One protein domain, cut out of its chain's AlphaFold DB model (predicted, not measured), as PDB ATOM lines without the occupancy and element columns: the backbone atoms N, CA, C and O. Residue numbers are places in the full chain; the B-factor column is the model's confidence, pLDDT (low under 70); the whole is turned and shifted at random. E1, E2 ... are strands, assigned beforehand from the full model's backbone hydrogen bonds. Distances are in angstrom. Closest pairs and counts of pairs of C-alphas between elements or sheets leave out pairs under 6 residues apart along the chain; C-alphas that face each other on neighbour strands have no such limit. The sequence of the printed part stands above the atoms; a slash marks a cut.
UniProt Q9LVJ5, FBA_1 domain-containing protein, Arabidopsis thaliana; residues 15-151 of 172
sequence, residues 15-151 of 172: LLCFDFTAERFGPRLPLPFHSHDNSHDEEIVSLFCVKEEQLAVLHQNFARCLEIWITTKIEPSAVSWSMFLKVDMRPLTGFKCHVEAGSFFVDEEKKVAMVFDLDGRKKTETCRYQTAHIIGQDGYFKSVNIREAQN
ATOM      1  N   LEU A  15     -59.752 -52.911  12.814       91.31
ATOM      2  CA  LEU A  15     -60.045 -52.566  11.424       91.31
ATOM      3  C   LEU A  15     -61.525 -52.824  11.113       91.31
ATOM      4  O   LEU A  15     -62.131 -53.770  11.622       91.31
ATOM      5  N   LEU A  16     -62.098 -51.982  10.254       91.38
ATOM      6  CA  LEU A  16     -63.430 -52.165   9.686       91.38
ATOM      7  C   LEU A  16     -63.305 -52.359   8.179       91.38
ATOM      8  O   LEU A  16     -62.763 -51.504   7.482       91.38
ATOM      9  N   CYS A  17     -63.852 -53.461   7.674       91.25
ATOM     10  CA  CYS A  17     -64.037 -53.656   6.241       91.25
ATOM     11  C   CYS A  17     -65.384 -53.072   5.812       91.25
ATOM     12  O   CYS A  17     -66.389 -53.270   6.493       91.25
ATOM     13  N   PHE A  18     -65.411 -52.378   4.677       92.12
ATOM     14  CA  PHE A  18     -66.650 -51.941   4.043       92.12
ATOM     15  C   PHE A  18     -66.970 -52.864   2.868       92.12
ATOM     16  O   PHE A  18     -66.159 -53.025   1.957       92.12
ATOM     17  N   ASP A  19     -68.142 -53.487   2.905       92.06
ATOM     18  CA  ASP A  19     -68.661 -54.295   1.810       92.06
ATOM     19  C   ASP A  19     -69.435 -53.383   0.854       92.06
ATOM     20  O   ASP A  19     -70.538 -52.935   1.169       92.06
ATOM     21  N   PHE A  20     -68.856 -53.111  -0.318       92.94
ATOM     22  CA  PHE A  20     -69.482 -52.282  -1.353       92.94
ATOM     23  C   PHE A  20     -70.700 -52.939  -2.012       92.94
ATOM     24  O   PHE A  20     -71.541 -52.229  -2.548       92.94
ATOM     25  N   THR A  21     -70.818 -54.271  -1.981       95.00
ATOM     26  CA  THR A  21     -71.965 -54.983  -2.572       95.00
ATOM     27  C   THR A  21     -73.165 -54.939  -1.634       95.00
ATOM     28  O   THR A  21     -74.295 -54.749  -2.073       95.00
ATOM     29  N   ALA A  22     -72.922 -55.124  -0.335       93.75
ATOM     30  CA  ALA A  22     -73.961 -55.088   0.692       93.75
ATOM     31  C   ALA A  22     -74.142 -53.702   1.341       93.75
ATOM     32  O   ALA A  22     -74.951 -53.577   2.261       93.75
ATOM     33  N   GLU A  23     -73.372 -52.701   0.901       95.88
ATOM     34  CA  GLU A  23     -73.345 -51.318   1.403       95.88
ATOM     35  C   GLU A  23     -73.299 -51.222   2.939       95.88
ATOM     36  O   GLU A  23     -74.003 -50.431   3.568       95.88
ATOM     37  N   ARG A  24     -72.476 -52.061   3.580       94.44
ATOM     38  CA  ARG A  24     -72.406 -52.144   5.047       94.44
ATOM     39  C   ARG A  24     -71.009 -52.453   5.557       94.44
ATOM     40  O   ARG A  24     -70.188 -53.047   4.865       94.44
ATOM     41  N   PHE A  25     -70.764 -52.114   6.818       94.12
ATOM     42  CA  PHE A  25     -69.548 -52.528   7.509       94.12
ATOM     43  C   PHE A  25     -69.606 -54.009   7.897       94.12
ATOM     44  O   PHE A  25     -70.636 -54.513   8.354       94.12
ATOM     45  N   GLY A  26     -68.481 -54.694   7.712       91.50
ATOM     46  CA  GLY A  26     -68.238 -56.043   8.202       91.50
ATOM     47  C   GLY A  26     -67.974 -56.085   9.713       91.50
ATOM     48  O   GLY A  26     -68.099 -55.074  10.413       91.50
ATOM     49  N   PRO A  27     -67.613 -57.263  10.248       93.44
ATOM     50  CA  PRO A  27     -67.234 -57.391  11.650       93.44
ATOM     51  C   PRO A  27     -65.939 -56.623  11.954       93.44
ATOM     52  O   PRO A  27     -65.142 -56.314  11.068       93.44
ATOM     53  N   ARG A  28     -65.718 -56.344  13.242       92.94
ATOM     54  CA  ARG A  28     -64.470 -55.748  13.732       92.94
ATOM     55  C   ARG A  28     -63.338 -56.756  13.572       92.94
ATOM     56  O   ARG A  28     -63.415 -57.851  14.128       92.94
ATOM     57  N   LEU A  29     -62.298 -56.379  12.841       93.00
ATOM     58  CA  LEU A  29     -61.118 -57.210  12.647       93.00
ATOM     59  C   LEU A  29     -60.031 -56.821  13.660       93.00
ATOM     60  O   LEU A  29     -59.733 -55.630  13.797       93.00
ATOM     61  N   PRO A  30     -59.435 -57.788  14.377       91.75
ATOM     62  CA  PRO A  30     -58.454 -57.493  15.413       91.75
ATOM     63  C   PRO A  30     -57.133 -56.982  14.825       91.75
ATOM     64  O   PRO A  30     -56.651 -57.469  13.796       91.75
ATOM     65  N   LEU A  31     -56.522 -56.022  15.517       91.88
ATOM     66  CA  LEU A  31     -55.134 -55.627  15.295       91.88
ATOM     67  C   LEU A  31     -54.170 -56.595  16.005       91.88
ATOM     68  O   LEU A  31     -54.579 -57.298  16.931       91.88
ATOM     69  N   PRO A  32     -52.890 -56.645  15.594       91.56
ATOM     70  CA  PRO A  32     -51.898 -57.528  16.208       91.56
ATOM     71  C   PRO A  32     -51.359 -57.023  17.558       91.56
ATOM     72  O   PRO A  32     -50.490 -57.664  18.146       91.56
ATOM     73  N   PHE A  33     -51.864 -55.893  18.055       85.75
ATOM     74  CA  PHE A  33     -51.493 -55.272  19.325       85.75
ATOM     75  C   PHE A  33     -52.731 -54.702  20.027       85.75
ATOM     76  O   PHE A  33     -53.791 -54.525  19.421       85.75
ATOM     77  N   HIS A  34     -52.575 -54.394  21.313       78.94
ATOM     78  CA  HIS A  34     -53.580 -53.720  22.130       78.94
ATOM     79  C   HIS A  34     -53.096 -52.308  22.461       78.94
ATOM     80  O   HIS A  34     -51.938 -52.148  22.853       78.94
ATOM     81  N   SER A  35     -53.971 -51.309  22.325       70.94
ATOM     82  CA  SER A  35     -53.662 -49.948  22.771       70.94
ATOM     83  C   SER A  35     -53.732 -49.847  24.286       70.94
ATOM     84  O   SER A  35     -54.548 -50.525  24.915       70.94
ATOM     85  N   HIS A  36     -52.906 -48.990  24.868       66.31
ATOM     86  CA  HIS A  36     -52.810 -48.818  26.317       66.31
ATOM     87  C   HIS A  36     -53.534 -47.529  26.753       66.31
ATOM     88  O   HIS A  36     -53.304 -46.472  26.176       66.31
ATOM     89  N   ASP A  37     -54.430 -47.606  27.747       58.88
ATOM     90  CA  ASP A  37     -55.276 -46.474  28.197       58.88
ATOM     91  C   ASP A  37     -54.583 -45.520  29.199       58.88
ATOM     92  O   ASP A  37     -55.175 -44.594  29.755       58.88
ATOM     93  N   ASN A  38     -53.295 -45.710  29.475       58.19
ATOM     94  CA  ASN A  38     -52.549 -44.801  30.337       58.19
ATOM     95  C   ASN A  38     -52.305 -43.463  29.621       58.19
ATOM     96  O   ASN A  38     -51.317 -43.270  28.920       58.19
ATOM     97  N   SER A  39     -53.218 -42.527  29.895       54.41
ATOM     98  CA  SER A  39     -53.354 -41.128  29.439       54.41
ATOM     99  C   SER A  39     -52.120 -40.206  29.509       54.41
ATOM    100  O   SER A  39     -52.233 -39.005  29.258       54.41
ATOM    101  N   HIS A  40     -50.942 -40.728  29.841       55.44
ATOM    102  CA  HIS A  40     -49.697 -39.969  29.916       55.44
ATOM    103  C   HIS A  40     -48.768 -40.171  28.721       55.44
ATOM    104  O   HIS A  40     -47.822 -39.397  28.577       55.44
ATOM    105  N   ASP A  41     -49.035 -41.153  27.862       61.78
ATOM    106  CA  ASP A  41     -48.093 -41.563  26.832       61.78
ATOM    107  C   ASP A  41     -48.724 -41.586  25.432       61.78
ATOM    108  O   ASP A  41     -49.856 -42.021  25.238       61.78
ATOM    109  N   GLU A  42     -47.978 -41.093  24.442       69.94
ATOM    110  CA  GLU A  42     -48.427 -41.009  23.050       69.94
ATOM    111  C   GLU A  42     -48.258 -42.366  22.340       69.94
ATOM    112  O   GLU A  42     -47.144 -42.894  22.238       69.94
ATOM    113  N   GLU A  43     -49.361 -42.912  21.822       77.69
ATOM    114  CA  GLU A  43     -49.394 -44.092  20.952       77.69
ATOM    115  C   GLU A  43     -49.666 -43.656  19.507       77.69
ATOM    116  O   GLU A  43     -50.547 -42.832  19.249       77.69
ATOM    117  N   ILE A  44     -48.905 -44.197  18.553       79.62
ATOM    118  CA  ILE A  44     -49.066 -43.881  17.127       79.62
ATOM    119  C   ILE A  44     -49.402 -45.159  16.378       79.62
ATOM    120  O   ILE A  44     -48.693 -46.160  16.486       79.62
ATOM    121  N   VAL A  45     -50.470 -45.091  15.586       84.56
ATOM    122  CA  VAL A  45     -50.894 -46.154  14.680       84.56
ATOM    123  C   VAL A  45     -51.006 -45.578  13.274       84.56
ATOM    124  O   VAL A  45     -51.741 -44.618  13.052       84.56
ATOM    125  N   SER A  46     -50.296 -46.174  12.319       86.69
ATOM    126  CA  SER A  46     -50.416 -45.852  10.894       86.69
ATOM    127  C   SER A  46     -50.685 -47.124  10.097       86.69
ATOM    128  O   SER A  46     -50.149 -48.187  10.414       86.69
ATOM    129  N   LEU A  47     -51.521 -47.023   9.066       89.12
ATOM    130  CA  LEU A  47     -51.902 -48.122   8.181       89.12
ATOM    131  C   LEU A  47     -51.416 -47.816   6.762       89.12
ATOM    132  O   LEU A  47     -51.592 -46.701   6.274       89.12
ATOM    133  N   PHE A  48     -50.851 -48.812   6.087       88.38
ATOM    134  CA  PHE A  48     -50.374 -48.701   4.713       88.38
ATOM    135  C   PHE A  48     -50.754 -49.935   3.885       88.38
ATOM    136  O   PHE A  48     -50.884 -51.027   4.430       88.38
ATOM    137  N   CYS A  49     -50.922 -49.773   2.571       89.44
ATOM    138  CA  CYS A  49     -51.187 -50.876   1.646       89.44
ATOM    139  C   CYS A  49     -49.884 -51.335   0.980       89.44
ATOM    140  O   CYS A  49     -49.225 -50.558   0.294       89.44
ATOM    141  N   VAL A  50     -49.510 -52.597   1.166       83.31
ATOM    142  CA  VAL A  50     -48.305 -53.203   0.596       83.31
ATOM    143  C   VAL A  50     -48.700 -54.011  -0.637       83.31
ATOM    144  O   VAL A  50     -49.503 -54.935  -0.539       83.31
ATOM    145  N   LYS A  51     -48.120 -53.665  -1.796       80.56
ATOM    146  CA  LYS A  51     -48.302 -54.389  -3.072       80.56
ATOM    147  C   LYS A  51     -49.775 -54.646  -3.441       80.56
ATOM    148  O   LYS A  51     -50.092 -55.701  -3.973       80.56
ATOM    149  N   GLU A  52     -50.660 -53.699  -3.129       79.44
ATOM    150  CA  GLU A  52     -52.106 -53.716  -3.429       79.44
ATOM    151  C   GLU A  52     -52.956 -54.783  -2.703       79.44
ATOM    152  O   GLU A  52     -54.167 -54.603  -2.588       79.44
ATOM    153  N   GLU A  53     -52.355 -55.844  -2.155       85.69
ATOM    154  CA  GLU A  53     -53.081 -56.991  -1.580       85.69
ATOM    155  C   GLU A  53     -52.871 -57.188  -0.070       85.69
ATOM    156  O   GLU A  53     -53.621 -57.925   0.574       85.69
ATOM    157  N   GLN A  54     -51.862 -56.544   0.521       92.56
ATOM    158  CA  GLN A  54     -51.547 -56.662   1.944       92.56
ATOM    159  C   GLN A  54     -51.712 -55.325   2.660       92.56
ATOM    160  O   GLN A  54     -51.548 -54.252   2.086       92.56
ATOM    161  N   LEU A  55     -51.980 -55.386   3.959       93.38
ATOM    162  CA  LEU A  55     -51.935 -54.230   4.840       93.38
ATOM    163  C   LEU A  55     -50.709 -54.329   5.738       93.38
ATOM    164  O   LEU A  55     -50.388 -55.396   6.261       93.38
ATOM    165  N   ALA A  56     -50.053 -53.199   5.949       93.62
ATOM    166  CA  ALA A  56     -49.063 -53.023   6.988       93.62
ATOM    167  C   ALA A  56     -49.610 -52.083   8.057       93.62
ATOM    168  O   ALA A  56     -50.206 -51.055   7.734       93.62
ATOM    169  N   VAL A  57     -49.366 -52.405   9.323       92.50
ATOM    170  CA  VAL A  57     -49.631 -51.506  10.446       92.50
ATOM    171  C   VAL A  57     -48.323 -51.196  11.143       92.50
ATOM    172  O   VAL A  57     -47.611 -52.106  11.563       92.50
ATOM    173  N   LEU A  58     -48.039 -49.906  11.277       90.38
ATOM    174  CA  LEU A  58     -47.007 -49.375  12.146       90.38
ATOM    175  C   LEU A  58     -47.652 -49.027  13.483       90.38
ATOM    176  O   LEU A  58     -48.621 -48.274  13.529       90.38
ATOM    177  N   HIS A  59     -47.094 -49.573  14.555       87.81
ATOM    178  CA  HIS A  59     -47.456 -49.294  15.935       87.81
ATOM    179  C   HIS A  59     -46.235 -48.773  16.673       87.81
ATOM    180  O   HIS A  59     -45.177 -49.404  16.666       87.81
ATOM    181  N   GLN A  60     -46.363 -47.617  17.309       82.50
ATOM    182  CA  GLN A  60     -45.327 -47.082  18.175       82.50
ATOM    183  C   GLN A  60     -45.878 -46.880  19.571       82.50
ATOM    184  O   GLN A  60     -46.845 -46.144  19.762       82.50
ATOM    185  N   ASN A  61     -45.185 -47.467  20.543       76.75
ATOM    186  CA  ASN A  61     -45.546 -47.356  21.942       76.75
ATOM    187  C   ASN A  61     -44.453 -46.649  22.760       76.75
ATOM    188  O   ASN A  61     -43.269 -47.003  22.669       76.75
ATOM    189  N   PHE A  62     -44.853 -45.671  23.579       68.75
ATOM    190  CA  PHE A  62     -44.023 -44.970  24.573       68.75
ATOM    191  C   PHE A  62     -42.735 -44.323  24.025       68.75
ATOM    192  O   PHE A  62     -41.785 -44.124  24.783       68.75
ATOM    193  N   ALA A  63     -42.632 -44.077  22.711       65.75
ATOM    194  CA  ALA A  63     -41.363 -43.765  22.030       65.75
ATOM    195  C   ALA A  63     -40.218 -44.767  22.345       65.75
ATOM    196  O   ALA A  63     -39.037 -44.433  22.248       65.75
ATOM    197  N   ARG A  64     -40.562 -45.997  22.753       73.50
ATOM    198  CA  ARG A  64     -39.620 -47.062  23.142       73.50
ATOM    199  C   ARG A  64     -39.543 -48.158  22.103       73.50
ATOM    200  O   ARG A  64     -38.458 -48.663  21.858       73.50
ATOM    201  N   CYS A  65     -40.676 -48.530  21.523       82.38
ATOM    202  CA  CYS A  65     -40.754 -49.634  20.582       82.38
ATOM    203  C   CYS A  65     -41.524 -49.195  19.347       82.38
ATOM    204  O   CYS A  65     -42.610 -48.628  19.470       82.38
ATOM    205  N   LEU A  66     -40.954 -49.488  18.184       86.81
ATOM    206  CA  LEU A  66     -41.630 -49.417  16.900       86.81
ATOM    207  C   LEU A  66     -41.847 -50.843  16.407       86.81
ATOM    208  O   LEU A  66     -40.892 -51.611  16.284       86.81
ATOM    209  N   GLU A  67     -43.093 -51.188  16.126       90.94
ATOM    210  CA  GLU A  67     -43.492 -52.473  15.576       90.94
ATOM    211  C   GLU A  67     -44.168 -52.254  14.227       90.94
ATOM    212  O   GLU A  67     -44.989 -51.354  14.062       90.94
ATOM    213  N   ILE A  68     -43.815 -53.078  13.249       92.44
ATOM    214  CA  ILE A  68     -44.461 -53.107  11.944       92.44
ATOM    215  C   ILE A  68     -44.936 -54.527  11.710       92.44
ATOM    216  O   ILE A  68     -44.155 -55.481  11.753       92.44
ATOM    217  N   TRP A  69     -46.224 -54.644  11.438       95.00
ATOM    218  CA  TRP A  69     -46.912 -55.895  11.180       95.00
ATOM    219  C   TRP A  69     -47.439 -55.887   9.756       95.00
ATOM    220  O   TRP A  69     -47.963 -54.869   9.317       95.00
ATOM    221  N   ILE A  70     -47.332 -57.009   9.048       95.44
ATOM    222  CA  ILE A  70     -47.888 -57.177   7.699       95.44
ATOM    223  C   ILE A  70     -48.905 -58.307   7.724       95.44
ATOM    224  O   ILE A  70     -48.688 -59.345   8.359       95.44
ATOM    225  N   THR A  71     -50.023 -58.122   7.032       95.94
ATOM    226  CA  THR A  71     -51.041 -59.158   6.905       95.94
ATOM    227  C   THR A  71     -50.520 -60.358   6.129       95.94
ATOM    228  O   THR A  71     -50.033 -60.232   5.006       95.94
ATOM    229  N   THR A  72     -50.716 -61.546   6.690       94.50
ATOM    230  CA  THR A  72     -50.537 -62.823   5.987       94.50
ATOM    231  C   THR A  72     -51.814 -63.282   5.297       94.50
ATOM    232  O   THR A  72     -51.762 -64.083   4.369       94.50
ATOM    233  N   LYS A  73     -52.971 -62.799   5.764       93.62
ATOM    234  CA  LYS A  73     -54.284 -63.096   5.187       93.62
ATOM    235  C   LYS A  73     -55.267 -61.980   5.513       93.62
ATOM    236  O   LYS A  73     -55.310 -61.545   6.667       93.62
ATOM    237  N   ILE A  74     -56.081 -61.599   4.532       91.88
ATOM    238  CA  ILE A  74     -57.208 -60.677   4.681       91.88
ATOM    239  C   ILE A  74     -58.444 -61.343   4.075       91.88
ATOM    240  O   ILE A  74     -58.412 -61.813   2.944       91.88
ATOM    241  N   GLU A  75     -59.522 -61.389   4.843       91.56
ATOM    242  CA  GLU A  75     -60.845 -61.870   4.455       91.56
ATOM    243  C   GLU A  75     -61.894 -60.871   4.961       91.56
ATOM    244  O   GLU A  75     -61.626 -60.152   5.929       91.56
ATOM    245  N   PRO A  76     -63.124 -60.870   4.420       88.94
ATOM    246  CA  PRO A  76     -64.182 -59.960   4.870       88.94
ATOM    247  C   PRO A  76     -64.482 -60.018   6.377       88.94
ATOM    248  O   PRO A  76     -65.006 -59.062   6.946       88.94
ATOM    249  N   SER A  77     -64.186 -61.151   7.021       90.50
ATOM    250  CA  SER A  77     -64.464 -61.399   8.437       90.50
ATOM    251  C   SER A  77     -63.255 -61.839   9.263       90.50
ATOM    252  O   SER A  77     -63.412 -62.120  10.451       90.50
ATOM    253  N   ALA A  78     -62.059 -61.903   8.672       92.38
ATOM    254  CA  ALA A  78     -60.863 -62.356   9.369       92.38
ATOM    255  C   ALA A  78     -59.600 -61.679   8.834       92.38
ATOM    256  O   ALA A  78     -59.450 -61.456   7.638       92.38
ATOM    257  N   VAL A  79     -58.649 -61.422   9.725       94.75
ATOM    258  CA  VAL A  79     -57.312 -60.943   9.373       94.75
ATOM    259  C   VAL A  79     -56.283 -61.716  10.182       94.75
ATOM    260  O   VAL A  79     -56.533 -62.086  11.331       94.75
ATOM    261  N   SER A  80     -55.132 -61.987   9.579       95.06
ATOM    262  CA  SER A  80     -53.976 -62.541  10.282       95.06
ATOM    263  C   SER A  80     -52.738 -61.728   9.955       95.06
ATOM    264  O   SER A  80     -52.607 -61.213   8.843       95.06
ATOM    265  N   TRP A  81     -51.849 -61.620  10.934       96.56
ATOM    266  CA  TRP A  81     -50.695 -60.738  10.910       96.56
ATOM    267  C   TRP A  81     -49.415 -61.523  11.163       96.56
ATOM    268  O   TRP A  81     -49.397 -62.485  11.931       96.56
ATOM    269  N   SER A  82     -48.330 -61.054  10.564       95.12
ATOM    270  CA  SER A  82     -46.966 -61.468  10.866       95.12
ATOM    271  C   SER A  82     -46.148 -60.255  11.280       95.12
ATOM    272  O   SER A  82     -46.313 -59.164  10.728       95.12
ATOM    273  N   MET A  83     -45.285 -60.434  12.280       94.31
ATOM    274  CA  MET A  83     -44.346 -59.390  12.674       94.31
ATOM    275  C   MET A  83     -43.310 -59.237  11.564       94.31
ATOM    276  O   MET A  83     -42.583 -60.185  11.262       94.31
ATOM    277  N   PHE A  84     -43.226 -58.045  10.984       94.25
ATOM    278  CA  PHE A  84     -42.232 -57.721   9.971       94.25
ATOM    279  C   PHE A  84     -40.977 -57.117  10.601       94.25
ATOM    280  O   PHE A  84     -39.856 -57.542  10.310       94.25
ATOM    281  N   LEU A  85     -41.159 -56.142  11.497       92.31
ATOM    282  CA  LEU A  85     -40.057 -55.423  12.121       92.31
ATOM    283  C   LEU A  85     -40.408 -55.019  13.553       92.31
ATOM    284  O   LEU A  85     -41.503 -54.534  13.810       92.31
ATOM    285  N   LYS A  86     -39.455 -55.173  14.475       91.06
ATOM    286  CA  LYS A  86     -39.547 -54.668  15.847       91.06
ATOM    287  C   LYS A  86     -38.234 -54.006  16.229       91.06
ATOM    288  O   LYS A  86     -37.190 -54.654  16.176       91.06
ATOM    289  N   VAL A  87     -38.285 -52.735  16.608       86.50
ATOM    290  CA  VAL A  87     -37.096 -51.924  16.896       86.50
ATOM    291  C   VAL A  87     -37.226 -51.249  18.250       86.50
ATOM    292  O   VAL A  87     -38.257 -50.656  18.563       86.50
ATOM    293  N   ASP A  88     -36.162 -51.341  19.049       83.94
ATOM    294  CA  ASP A  88     -35.996 -50.515  20.241       83.94
ATOM    295  C   ASP A  88     -35.550 -49.119  19.804       83.94
ATOM    296  O   ASP A  88     -34.491 -48.946  19.204       83.94
ATOM    297  N   MET A  89     -36.383 -48.130  20.094       77.19
ATOM    298  CA  MET A  89     -36.199 -46.740  19.695       77.19
ATOM    299  C   MET A  89     -35.379 -45.955  20.723       77.19
ATOM    300  O   MET A  89     -34.896 -44.869  20.416       77.19
ATOM    301  N   ARG A  90     -35.149 -46.505  21.926       77.44
ATOM    302  CA  ARG A  90     -34.348 -45.858  22.982       77.44
ATOM    303  C   ARG A  90     -32.922 -45.480  22.546       77.44
ATOM    304  O   ARG A  90     -32.472 -44.407  22.945       77.44
ATOM    305  N   PRO A  91     -32.198 -46.294  21.749       74.69
ATOM    306  CA  PRO A  91     -30.869 -45.939  21.252       74.69
ATOM    307  C   PRO A  91     -30.897 -44.893  20.127       74.69
ATOM    308  O   PRO A  91     -29.866 -44.293  19.827       74.69
ATOM    309  N   LEU A  92     -32.049 -44.681  19.479       68.75
ATOM    310  CA  LEU A  92     -32.180 -43.827  18.300       68.75
ATOM    311  C   LEU A  92     -32.359 -42.365  18.717       68.75
ATOM    312  O   LEU A  92     -33.447 -41.791  18.676       68.75
ATOM    313  N   THR A  93     -31.259 -41.734  19.129       59.22
ATOM    314  CA  THR A  93     -31.242 -40.306  19.460       59.22
ATOM    315  C   THR A  93     -31.695 -39.476  18.254       59.22
ATOM    316  O   THR A  93     -31.021 -39.460  17.225       59.22
ATOM    317  N   GLY A  94     -32.826 -38.778  18.382       56.97
ATOM    318  CA  GLY A  94     -33.372 -37.899  17.341       56.97
ATOM    319  C   GLY A  94     -34.529 -38.484  16.527       56.97
ATOM    320  O   GLY A  94     -35.175 -37.721  15.819       56.97
ATOM    321  N   PHE A  95     -34.843 -39.778  16.663       59.34
ATOM    322  CA  PHE A  95     -36.102 -40.329  16.157       59.34
ATOM    323  C   PHE A  95     -37.141 -40.299  17.274       59.34
ATOM    324  O   PHE A  95     -37.179 -41.163  18.147       59.34
ATOM    325  N   LYS A  96     -37.984 -39.275  17.259       59.00
ATOM    326  CA  LYS A  96     -39.237 -39.269  18.001       59.00
ATOM    327  C   LYS A  96     -40.299 -39.145  16.938       59.00
ATOM    328  O   LYS A  96     -40.671 -38.032  16.612       59.00
ATOM    329  N   CYS A  97     -40.696 -40.266  16.340       58.75
ATOM    330  CA  CYS A  97     -41.828 -40.245  15.424       58.75
ATOM    331  C   CYS A  97     -42.994 -39.653  16.211       58.75
ATOM    332  O   CYS A  97     -43.380 -40.173  17.264       58.75
ATOM    333  N   HIS A  98     -43.373 -38.454  15.785       60.88
ATOM    334  CA  HIS A  98     -44.401 -37.654  16.409       60.88
ATOM    335  C   HIS A  98     -45.743 -38.063  15.808       60.88
ATOM    336  O   HIS A  98     -45.796 -38.671  14.744       60.88
ATOM    337  N   VAL A  99     -46.844 -37.699  16.466       51.97
ATOM    338  CA  VAL A  99     -48.231 -37.989  16.035       51.97
ATOM    339  C   VAL A  99     -48.511 -37.605  14.562       51.97
ATOM    340  O   VAL A  99     -49.464 -38.076  13.953       51.97
ATOM    341  N   GLU A 100     -47.653 -36.779  13.962       54.00
ATOM    342  CA  GLU A 100     -47.713 -36.300  12.579       54.00
ATOM    343  C   GLU A 100     -46.906 -37.153  11.569       54.00
ATOM    344  O   GLU A 100     -46.880 -36.819  10.382       54.00
ATOM    345  N   ALA A 101     -46.281 -38.258  11.995       55.34
ATOM    346  CA  ALA A 101     -45.626 -39.244  11.132       55.34
ATOM    347  C   ALA A 101     -46.677 -40.068  10.366       55.34
ATOM    348  O   ALA A 101     -46.958 -41.232  10.647       55.34
ATOM    349  N   GLY A 102     -47.347 -39.405   9.426       63.19
ATOM    350  CA  GLY A 102     -48.599 -39.885   8.847       63.19
ATOM    351  C   GLY A 102     -48.449 -40.988   7.804       63.19
ATOM    352  O   GLY A 102     -49.458 -41.523   7.356       63.19
ATOM    353  N   SER A 103     -47.228 -41.334   7.387       78.06
ATOM    354  CA  SER A 103     -47.036 -42.329   6.332       78.06
ATOM    355  C   SER A 103     -45.744 -43.116   6.480       78.06
ATOM    356  O   SER A 103     -44.706 -42.608   6.911       78.06
ATOM    357  N   PHE A 104     -45.820 -44.372   6.070       87.75
ATOM    358  CA  PHE A 104     -44.688 -45.264   5.933       87.75
ATOM    359  C   PHE A 104     -44.955 -46.208   4.767       87.75
ATOM    360  O   PHE A 104     -46.098 -46.357   4.347       87.75
ATOM    361  N   PHE A 105     -43.919 -46.860   4.263       88.62
ATOM    362  CA  PHE A 105     -44.075 -48.018   3.392       88.62
ATOM    363  C   PHE A 105     -42.997 -49.044   3.703       88.62
ATOM    364  O   PHE A 105     -42.035 -48.772   4.430       88.62
ATOM    365  N   VAL A 106     -43.171 -50.240   3.155       91.81
ATOM    366  CA  VAL A 106     -42.333 -51.387   3.473       91.81
ATOM    367  C   VAL A 106     -41.769 -51.994   2.198       91.81
ATOM    368  O   VAL A 106     -42.492 -52.184   1.223       91.81
ATOM    369  N   ASP A 107     -40.478 -52.310   2.217       91.50
ATOM    370  CA  ASP A 107     -39.816 -53.127   1.206       91.50
ATOM    371  C   ASP A 107     -39.537 -54.501   1.824       91.50
ATOM    372  O   ASP A 107     -38.610 -54.677   2.621       91.50
ATOM    373  N   GLU A 108     -40.390 -55.470   1.490       90.81
ATOM    374  CA  GLU A 108     -40.303 -56.826   2.034       90.81
ATOM    375  C   GLU A 108     -39.034 -57.565   1.589       90.81
ATOM    376  O   GLU A 108     -38.479 -58.342   2.364       90.81
ATOM    377  N   GLU A 109     -38.554 -57.314   0.366       90.25
ATOM    378  CA  GLU A 109     -37.362 -57.973  -0.181       90.25
ATOM    379  C   GLU A 109     -36.106 -57.491   0.545       90.25
ATOM    380  O   GLU A 109     -35.277 -58.293   0.983       90.25
ATOM    381  N   LYS A 110     -35.996 -56.173   0.744       91.44
ATOM    382  CA  LYS A 110     -34.889 -55.563   1.489       91.44
ATOM    383  C   LYS A 110     -35.049 -55.662   3.005       91.44
ATOM    384  O   LYS A 110     -34.098 -55.359   3.720       91.44
ATOM    385  N   LYS A 111     -36.223 -56.075   3.495       91.69
ATOM    386  CA  LYS A 111     -36.581 -56.141   4.922       91.69
ATOM    387  C   LYS A 111     -36.388 -54.807   5.652       91.69
ATOM    388  O   LYS A 111     -35.863 -54.760   6.767       91.69
ATOM    389  N   VAL A 112     -36.800 -53.717   5.009       92.25
ATOM    390  CA  VAL A 112     -36.740 -52.364   5.580       92.25
ATOM    391  C   VAL A 112     -38.090 -51.671   5.496       92.25
ATOM    392  O   VAL A 112     -38.889 -51.935   4.600       92.25
ATOM    393  N   ALA A 113     -38.323 -50.745   6.416       91.38
ATOM    394  CA  ALA A 113     -39.430 -49.808   6.373       91.38
ATOM    395  C   ALA A 113     -38.903 -48.381   6.238       91.38
ATOM    396  O   ALA A 113     -37.883 -48.024   6.833       91.38
ATOM    397  N   MET A 114     -39.609 -47.566   5.463       90.88
ATOM    398  CA  MET A 114     -39.357 -46.138   5.356       90.88
ATOM    399  C   MET A 114     -40.480 -45.395   6.066       90.88
ATOM    400  O   MET A 114     -41.638 -45.548   5.691       90.88
ATOM    401  N   VAL A 115     -40.143 -44.609   7.086       87.31
ATOM    402  CA  VAL A 115     -41.091 -43.824   7.887       87.31
ATOM    403  C   VAL A 115     -40.838 -42.345   7.632       87.31
ATOM    404  O   VAL A 115     -39.696 -41.887   7.726       87.31
ATOM    405  N   PHE A 116     -41.892 -41.604   7.301       84.31
ATOM    406  CA  PHE A 116     -41.827 -40.159   7.119       84.31
ATOM    407  C   PHE A 116     -42.287 -39.465   8.392       84.31
ATOM    408  O   PHE A 116     -43.427 -39.641   8.812       84.31
ATOM    409  N   ASP A 117     -41.405 -38.658   8.967       80.81
ATOM    410  CA  ASP A 117     -41.666 -37.865  10.161       80.81
ATOM    411  C   ASP A 117     -41.604 -36.372   9.835       80.81
ATOM    412  O   ASP A 117     -40.939 -35.941   8.882       80.81
ATOM    413  N   LEU A 118     -42.311 -35.586  10.638       79.19
ATOM    414  CA  LEU A 118     -42.264 -34.138  10.604       79.19
ATOM    415  C   LEU A 118     -41.738 -33.657  11.954       79.19
ATOM    416  O   LEU A 118     -42.271 -34.033  12.998       79.19
ATOM    417  N   ASP A 119     -40.691 -32.834  11.942       75.69
ATOM    418  CA  ASP A 119     -40.048 -32.440  13.189       75.69
ATOM    419  C   ASP A 119     -40.996 -31.694  14.154       75.69
ATOM    420  O   ASP A 119     -41.933 -30.974  13.780       75.69
ATOM    421  N   GLY A 120     -40.762 -31.910  15.452       69.19
ATOM    422  CA  GLY A 120     -41.623 -31.405  16.517       69.19
ATOM    423  C   GLY A 120     -41.812 -29.883  16.477       69.19
ATOM    424  O   GLY A 120     -40.954 -29.122  16.030       69.19
ATOM    425  N   ARG A 121     -42.959 -29.402  16.983       65.00
ATOM    426  CA  ARG A 121     -43.301 -27.967  16.951       65.00
ATOM    427  C   ARG A 121     -42.275 -27.147  17.735       65.00
ATOM    428  O   ARG A 121     -42.214 -27.241  18.960       65.00
ATOM    429  N   LYS A 122     -41.559 -26.248  17.064       66.94
ATOM    430  CA  LYS A 122     -40.754 -25.218  17.733       66.94
ATOM    431  C   LYS A 122     -41.502 -23.893  17.698       66.94
ATOM    432  O   LYS A 122     -41.963 -23.450  16.653       66.94
ATOM    433  N   LYS A 123     -41.642 -23.256  18.865       58.06
ATOM    434  CA  LYS A 123     -42.470 -22.047  19.060       58.06
ATOM    435  C   LYS A 123     -42.056 -20.848  18.193       58.06
ATOM    436  O   LYS A 123     -42.847 -19.926  18.046       58.06
ATOM    437  N   THR A 124     -40.836 -20.847  17.664       58.72
ATOM    438  CA  THR A 124     -40.229 -19.726  16.934       58.72
ATOM    439  C   THR A 124     -40.023 -19.995  15.443       58.72
ATOM    440  O   THR A 124     -39.563 -19.098  14.746       58.72
ATOM    441  N   GLU A 125     -40.311 -21.204  14.947       65.06
ATOM    442  CA  GLU A 125     -40.038 -21.575  13.553       65.06
ATOM    443  C   GLU A 125     -41.300 -21.443  12.685       65.06
ATOM    444  O   GLU A 125     -42.393 -21.868  13.061       65.06
ATOM    445  N   THR A 126     -41.150 -20.811  11.518       65.38
ATOM    446  CA  THR A 126     -42.218 -20.602  10.522       65.38
ATOM    447  C   THR A 126     -42.405 -21.798   9.586       65.38
ATOM    448  O   THR A 126     -43.350 -21.833   8.797       65.38
ATOM    449  N   CYS A 127     -41.503 -22.769   9.662       71.81
ATOM    450  CA  CYS A 127     -41.471 -23.963   8.839       71.81
ATOM    451  C   CYS A 127     -41.009 -25.164   9.662       71.81
ATOM    452  O   CYS A 127     -40.418 -25.009  10.729       71.81
ATOM    453  N   ARG A 128     -41.325 -26.355   9.163       80.00
ATOM    454  CA  ARG A 128     -40.898 -27.641   9.712       80.00
ATOM    455  C   ARG A 128     -40.036 -28.377   8.703       80.00
ATOM    456  O   ARG A 128     -39.966 -27.978   7.545       80.00
ATOM    457  N   TYR A 129     -39.416 -29.468   9.111       81.62
ATOM    458  CA  TYR A 129     -38.621 -30.318   8.243       81.62
ATOM    459  C   TYR A 129     -39.189 -31.723   8.194       81.62
ATOM    460  O   TYR A 129     -39.402 -32.368   9.221       81.62
ATOM    461  N   GLN A 130     -39.394 -32.205   6.975       82.56
ATOM    462  CA  GLN A 130     -39.747 -33.592   6.746       82.56
ATOM    463  C   GLN A 130     -38.475 -34.435   6.706       82.56
ATOM    464  O   GLN A 130     -37.555 -34.150   5.934       82.56
ATOM    465  N   THR A 131     -38.447 -35.502   7.496       84.25
ATOM    466  CA  THR A 131     -37.341 -36.458   7.535       84.25
ATOM    467  C   THR A 131     -37.842 -37.834   7.116       84.25
ATOM    468  O   THR A 131     -38.898 -38.284   7.547       84.25
ATOM    469  N   ALA A 132     -37.084 -38.499   6.251       87.62
ATOM    470  CA  ALA A 132     -37.278 -39.909   5.951       87.62
ATOM    471  C   ALA A 132     -36.329 -40.741   6.800       87.62
ATOM    472  O   ALA A 132     -35.122 -40.486   6.823       87.62
ATOM    473  N   HIS A 133     -36.870 -41.779   7.415       87.56
ATOM    474  CA  HIS A 133     -36.129 -42.729   8.221       87.56
ATOM    475  C   HIS A 133     -36.236 -44.112   7.602       87.56
ATOM    476  O   HIS A 133     -37.333 -44.631   7.434       87.56
ATOM    477  N   ILE A 134     -35.099 -44.711   7.268       91.00
ATOM    478  CA  ILE A 134     -35.013 -46.103   6.847       91.00
ATOM    479  C   ILE A 134     -34.654 -46.922   8.075       91.00
ATOM    480  O   ILE A 134     -33.610 -46.699   8.691       91.00
ATOM    481  N   ILE A 135     -35.518 -47.872   8.399       89.44
ATOM    482  CA  ILE A 135     -35.430 -48.714   9.581       89.44
ATOM    483  C   ILE A 135     -35.404 -50.166   9.112       89.44
ATOM    484  O   ILE A 135     -36.219 -50.571   8.286       89.44
ATOM    485  N   GLY A 136     -34.453 -50.946   9.606       91.12
ATOM    486  CA  GLY A 136     -34.292 -52.352   9.256       91.12
ATOM    487  C   GLY A 136     -33.981 -53.214  10.470       91.12
ATOM    488  O   GLY A 136     -33.965 -52.745  11.610       91.12
ATOM    489  N   GLN A 137     -33.743 -54.496  10.210       87.81
ATOM    490  CA  GLN A 137     -33.377 -55.470  11.238       87.81
ATOM    491  C   GLN A 137     -32.028 -55.123  11.894       87.81
ATOM    492  O   GLN A 137     -31.252 -54.320  11.372       87.81
ATOM    493  N   ASP A 138     -31.778 -55.698  13.073       85.19
ATOM    494  CA  ASP A 138     -30.518 -55.562  13.821       85.19
ATOM    495  C   ASP A 138     -30.108 -54.110  14.142       85.19
ATOM    496  O   ASP A 138     -28.929 -53.789  14.287       85.19
ATOM    497  N   GLY A 139     -31.092 -53.213  14.258       79.38
ATOM    498  CA  GLY A 139     -30.864 -51.801  14.573       79.38
ATOM    499  C   GLY A 139     -30.383 -50.962  13.389       79.38
ATOM    500  O   GLY A 139     -29.909 -49.844  13.598       79.38
ATOM    501  N   TYR A 140     -30.499 -51.459  12.150       87.81
ATOM    502  CA  TYR A 140     -30.222 -50.652  10.965       87.81
ATOM    503  C   TYR A 140     -31.120 -49.412  10.944       87.81
ATOM    504  O   TYR A 140     -32.346 -49.513  10.886       87.81
ATOM    505  N   PHE A 141     -30.493 -48.237  10.962       87.81
ATOM    506  CA  PHE A 141     -31.187 -46.960  10.987       87.81
ATOM    507  C   PHE A 141     -30.422 -45.914  10.176       87.81
ATOM    508  O   PHE A 141     -29.230 -45.682  10.398       87.81
ATOM    509  N   LYS A 142     -31.107 -45.266   9.232       89.62
ATOM    510  CA  LYS A 142     -30.600 -44.099   8.499       89.62
ATOM    511  C   LYS A 142     -31.683 -43.046   8.378       89.62
ATOM    512  O   LYS A 142     -32.841 -43.381   8.167       89.62
ATOM    513  N   SER A 143     -31.283 -41.783   8.419       87.62
ATOM    514  CA  SER A 143     -32.199 -40.648   8.327       87.62
ATOM    515  C   SER A 143     -31.708 -39.652   7.292       87.62
ATOM    516  O   SER A 143     -30.505 -39.408   7.196       87.62
ATOM    517  N   VAL A 144     -32.631 -39.047   6.553       87.94
ATOM    518  CA  VAL A 144     -32.332 -37.962   5.620       87.94
ATOM    519  C   VAL A 144     -33.403 -36.883   5.715       87.94
ATOM    520  O   VAL A 144     -34.597 -37.171   5.650       87.94
ATOM    521  N   ASN A 145     -32.974 -35.632   5.878       87.44
ATOM    522  CA  ASN A 145     -33.860 -34.482   5.754       87.44
ATOM    523  C   ASN A 145     -34.241 -34.343   4.277       87.44
ATOM    524  O   ASN A 145     -33.364 -34.210   3.423       87.44
ATOM    525  N   ILE A 146     -35.531 -34.451   3.975       85.00
ATOM    526  CA  ILE A 146     -36.028 -34.454   2.600       85.00
ATOM    527  C   ILE A 146     -36.225 -33.022   2.126       85.00
ATOM    528  O   ILE A 146     -35.803 -32.669   1.026       85.00
ATOM    529  N   ARG A 147     -36.923 -32.217   2.935       83.38
ATOM    530  CA  ARG A 147     -37.272 -30.838   2.602       83.38
ATOM    531  C   ARG A 147     -37.857 -30.084   3.786       83.38
ATOM    532  O   ARG A 147     -38.354 -30.667   4.748       83.38
ATOM    533  N   GLU A 148     -37.903 -28.772   3.614       84.62
ATOM    534  CA  GLU A 148     -38.742 -27.875   4.394       84.62
ATOM    535  C   GLU A 148     -40.232 -28.081   4.048       84.62
ATOM    536  O   GLU A 148     -40.631 -28.123   2.881       84.62
ATOM    537  N   ALA A 149     -41.063 -28.205   5.075       80.00
ATOM    538  CA  ALA A 149     -42.512 -28.217   5.025       80.00
ATOM    539  C   ALA A 149     -43.033 -26.882   5.573       80.00
ATOM    540  O   ALA A 149     -42.993 -26.611   6.777       80.00
ATOM    541  N   GLN A 150     -43.530 -26.036   4.677       77.19
ATOM    542  CA  GLN A 150     -44.116 -24.754   5.056       77.19
ATOM    543  C   GLN A 150     -45.471 -24.950   5.737       77.19
ATOM    544  O   GLN A 150     -46.250 -25.829   5.352       77.19
ATOM    545  N   ASN A 151     -45.764 -24.105   6.725       77.56
ATOM    546  CA  ASN A 151     -47.099 -24.033   7.296       77.56
ATOM    547  C   ASN A 151     -48.024 -23.275   6.329       77.56
ATOM    548  O   ASN A 151     -47.854 -22.081   6.100       77.56
TER     549      ASN A 151
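Overview. This is residues 15 to 151 of the 172 residues of the protein "FBA_1 domain-containing protein" of Arabidopsis thaliana (UniProt Q9LVJ5). Two antiparallel four-stranded sheets, E3 to E6 and E7 to E10, make a sandwich, only partly face to face and with their strands crossed at 75 degrees. The small hairpin E1 and E2 lies at one end of the long axis, near the turn between E5 and E6, and the link between E8 and E9 reaches the other end. The printed part has 137 residues with ten named strands, E1 to E10 in chain order, and no named helix: the class is all strand. The sheet orders are E1-E2, E3-E4-E5-E6 and E7-E8-E9-E10, each all antiparallel. The whole is compact, with a radius of gyration of the C-alphas of 16.5 A, yet elongated, spanning 51 by 33 by 31 A.

Arrangement. E1, residues 15 to 19, and E2, residues 24 to 30, form a hairpin, with N 26 and O 17 2.8 A apart. E3, residues 44 to 50, E4, residues 54 to 61, E5, residues 65 to 75, and E6, residues 78 to 88, form a meander, each strand the antiparallel neighbour of the one before. Within hydrogen-bond range are N 46 and O 58 at 2.9 A, N 57 and O 69 at 2.8 A, and N 82 and O 70 at 2.8 A. E5 bends by 61 degrees at residue 72 and E6 by 52 degrees at residue 84. The closest C-alphas of E2 and E6 are those of Leu 29 and Ala 78, 6.1 A apart. E7, residues 103 to 107, E8, residues 112 to 118, E9, residues 127 to 136, and E10, residues 141 to 150, form a second meander, with N 114 and O 105 at 2.9 A, N 115 and O 133 at 2.8 A, and N 132 and O 144 at 2.9 A. Both four-stranded sheets are strongly twisted. Between them, the closest C-alphas of E3 and E7 are those of Phe 48 and Phe 105, 6.5 A apart. E3 and E10 are apart.

Along the chain. E1 begins at C-alpha 15, (-60.045, -52.566, 11.424). E5 measures 28.5 A and E6 29.6 A, from C-alpha 78 at (-60.863, -62.356, 9.369). E9 measures 29.3 A, and E10 26.4 A, ending at C-alpha 150, (-44.116, -24.754, 5.056).

Size, cuts and confidence. The C-alphas farthest apart are those of Ala 22 and Thr 124, 51.5 A. The printed part has no cut. The links E2 to E3 and E6 to E7 are long, with 13 and 14 residues. Mean pLDDT of the printed part is 82.5; residues 36 to 42, 62 to 63, 92 to 102 and 120 to 126 are under 70.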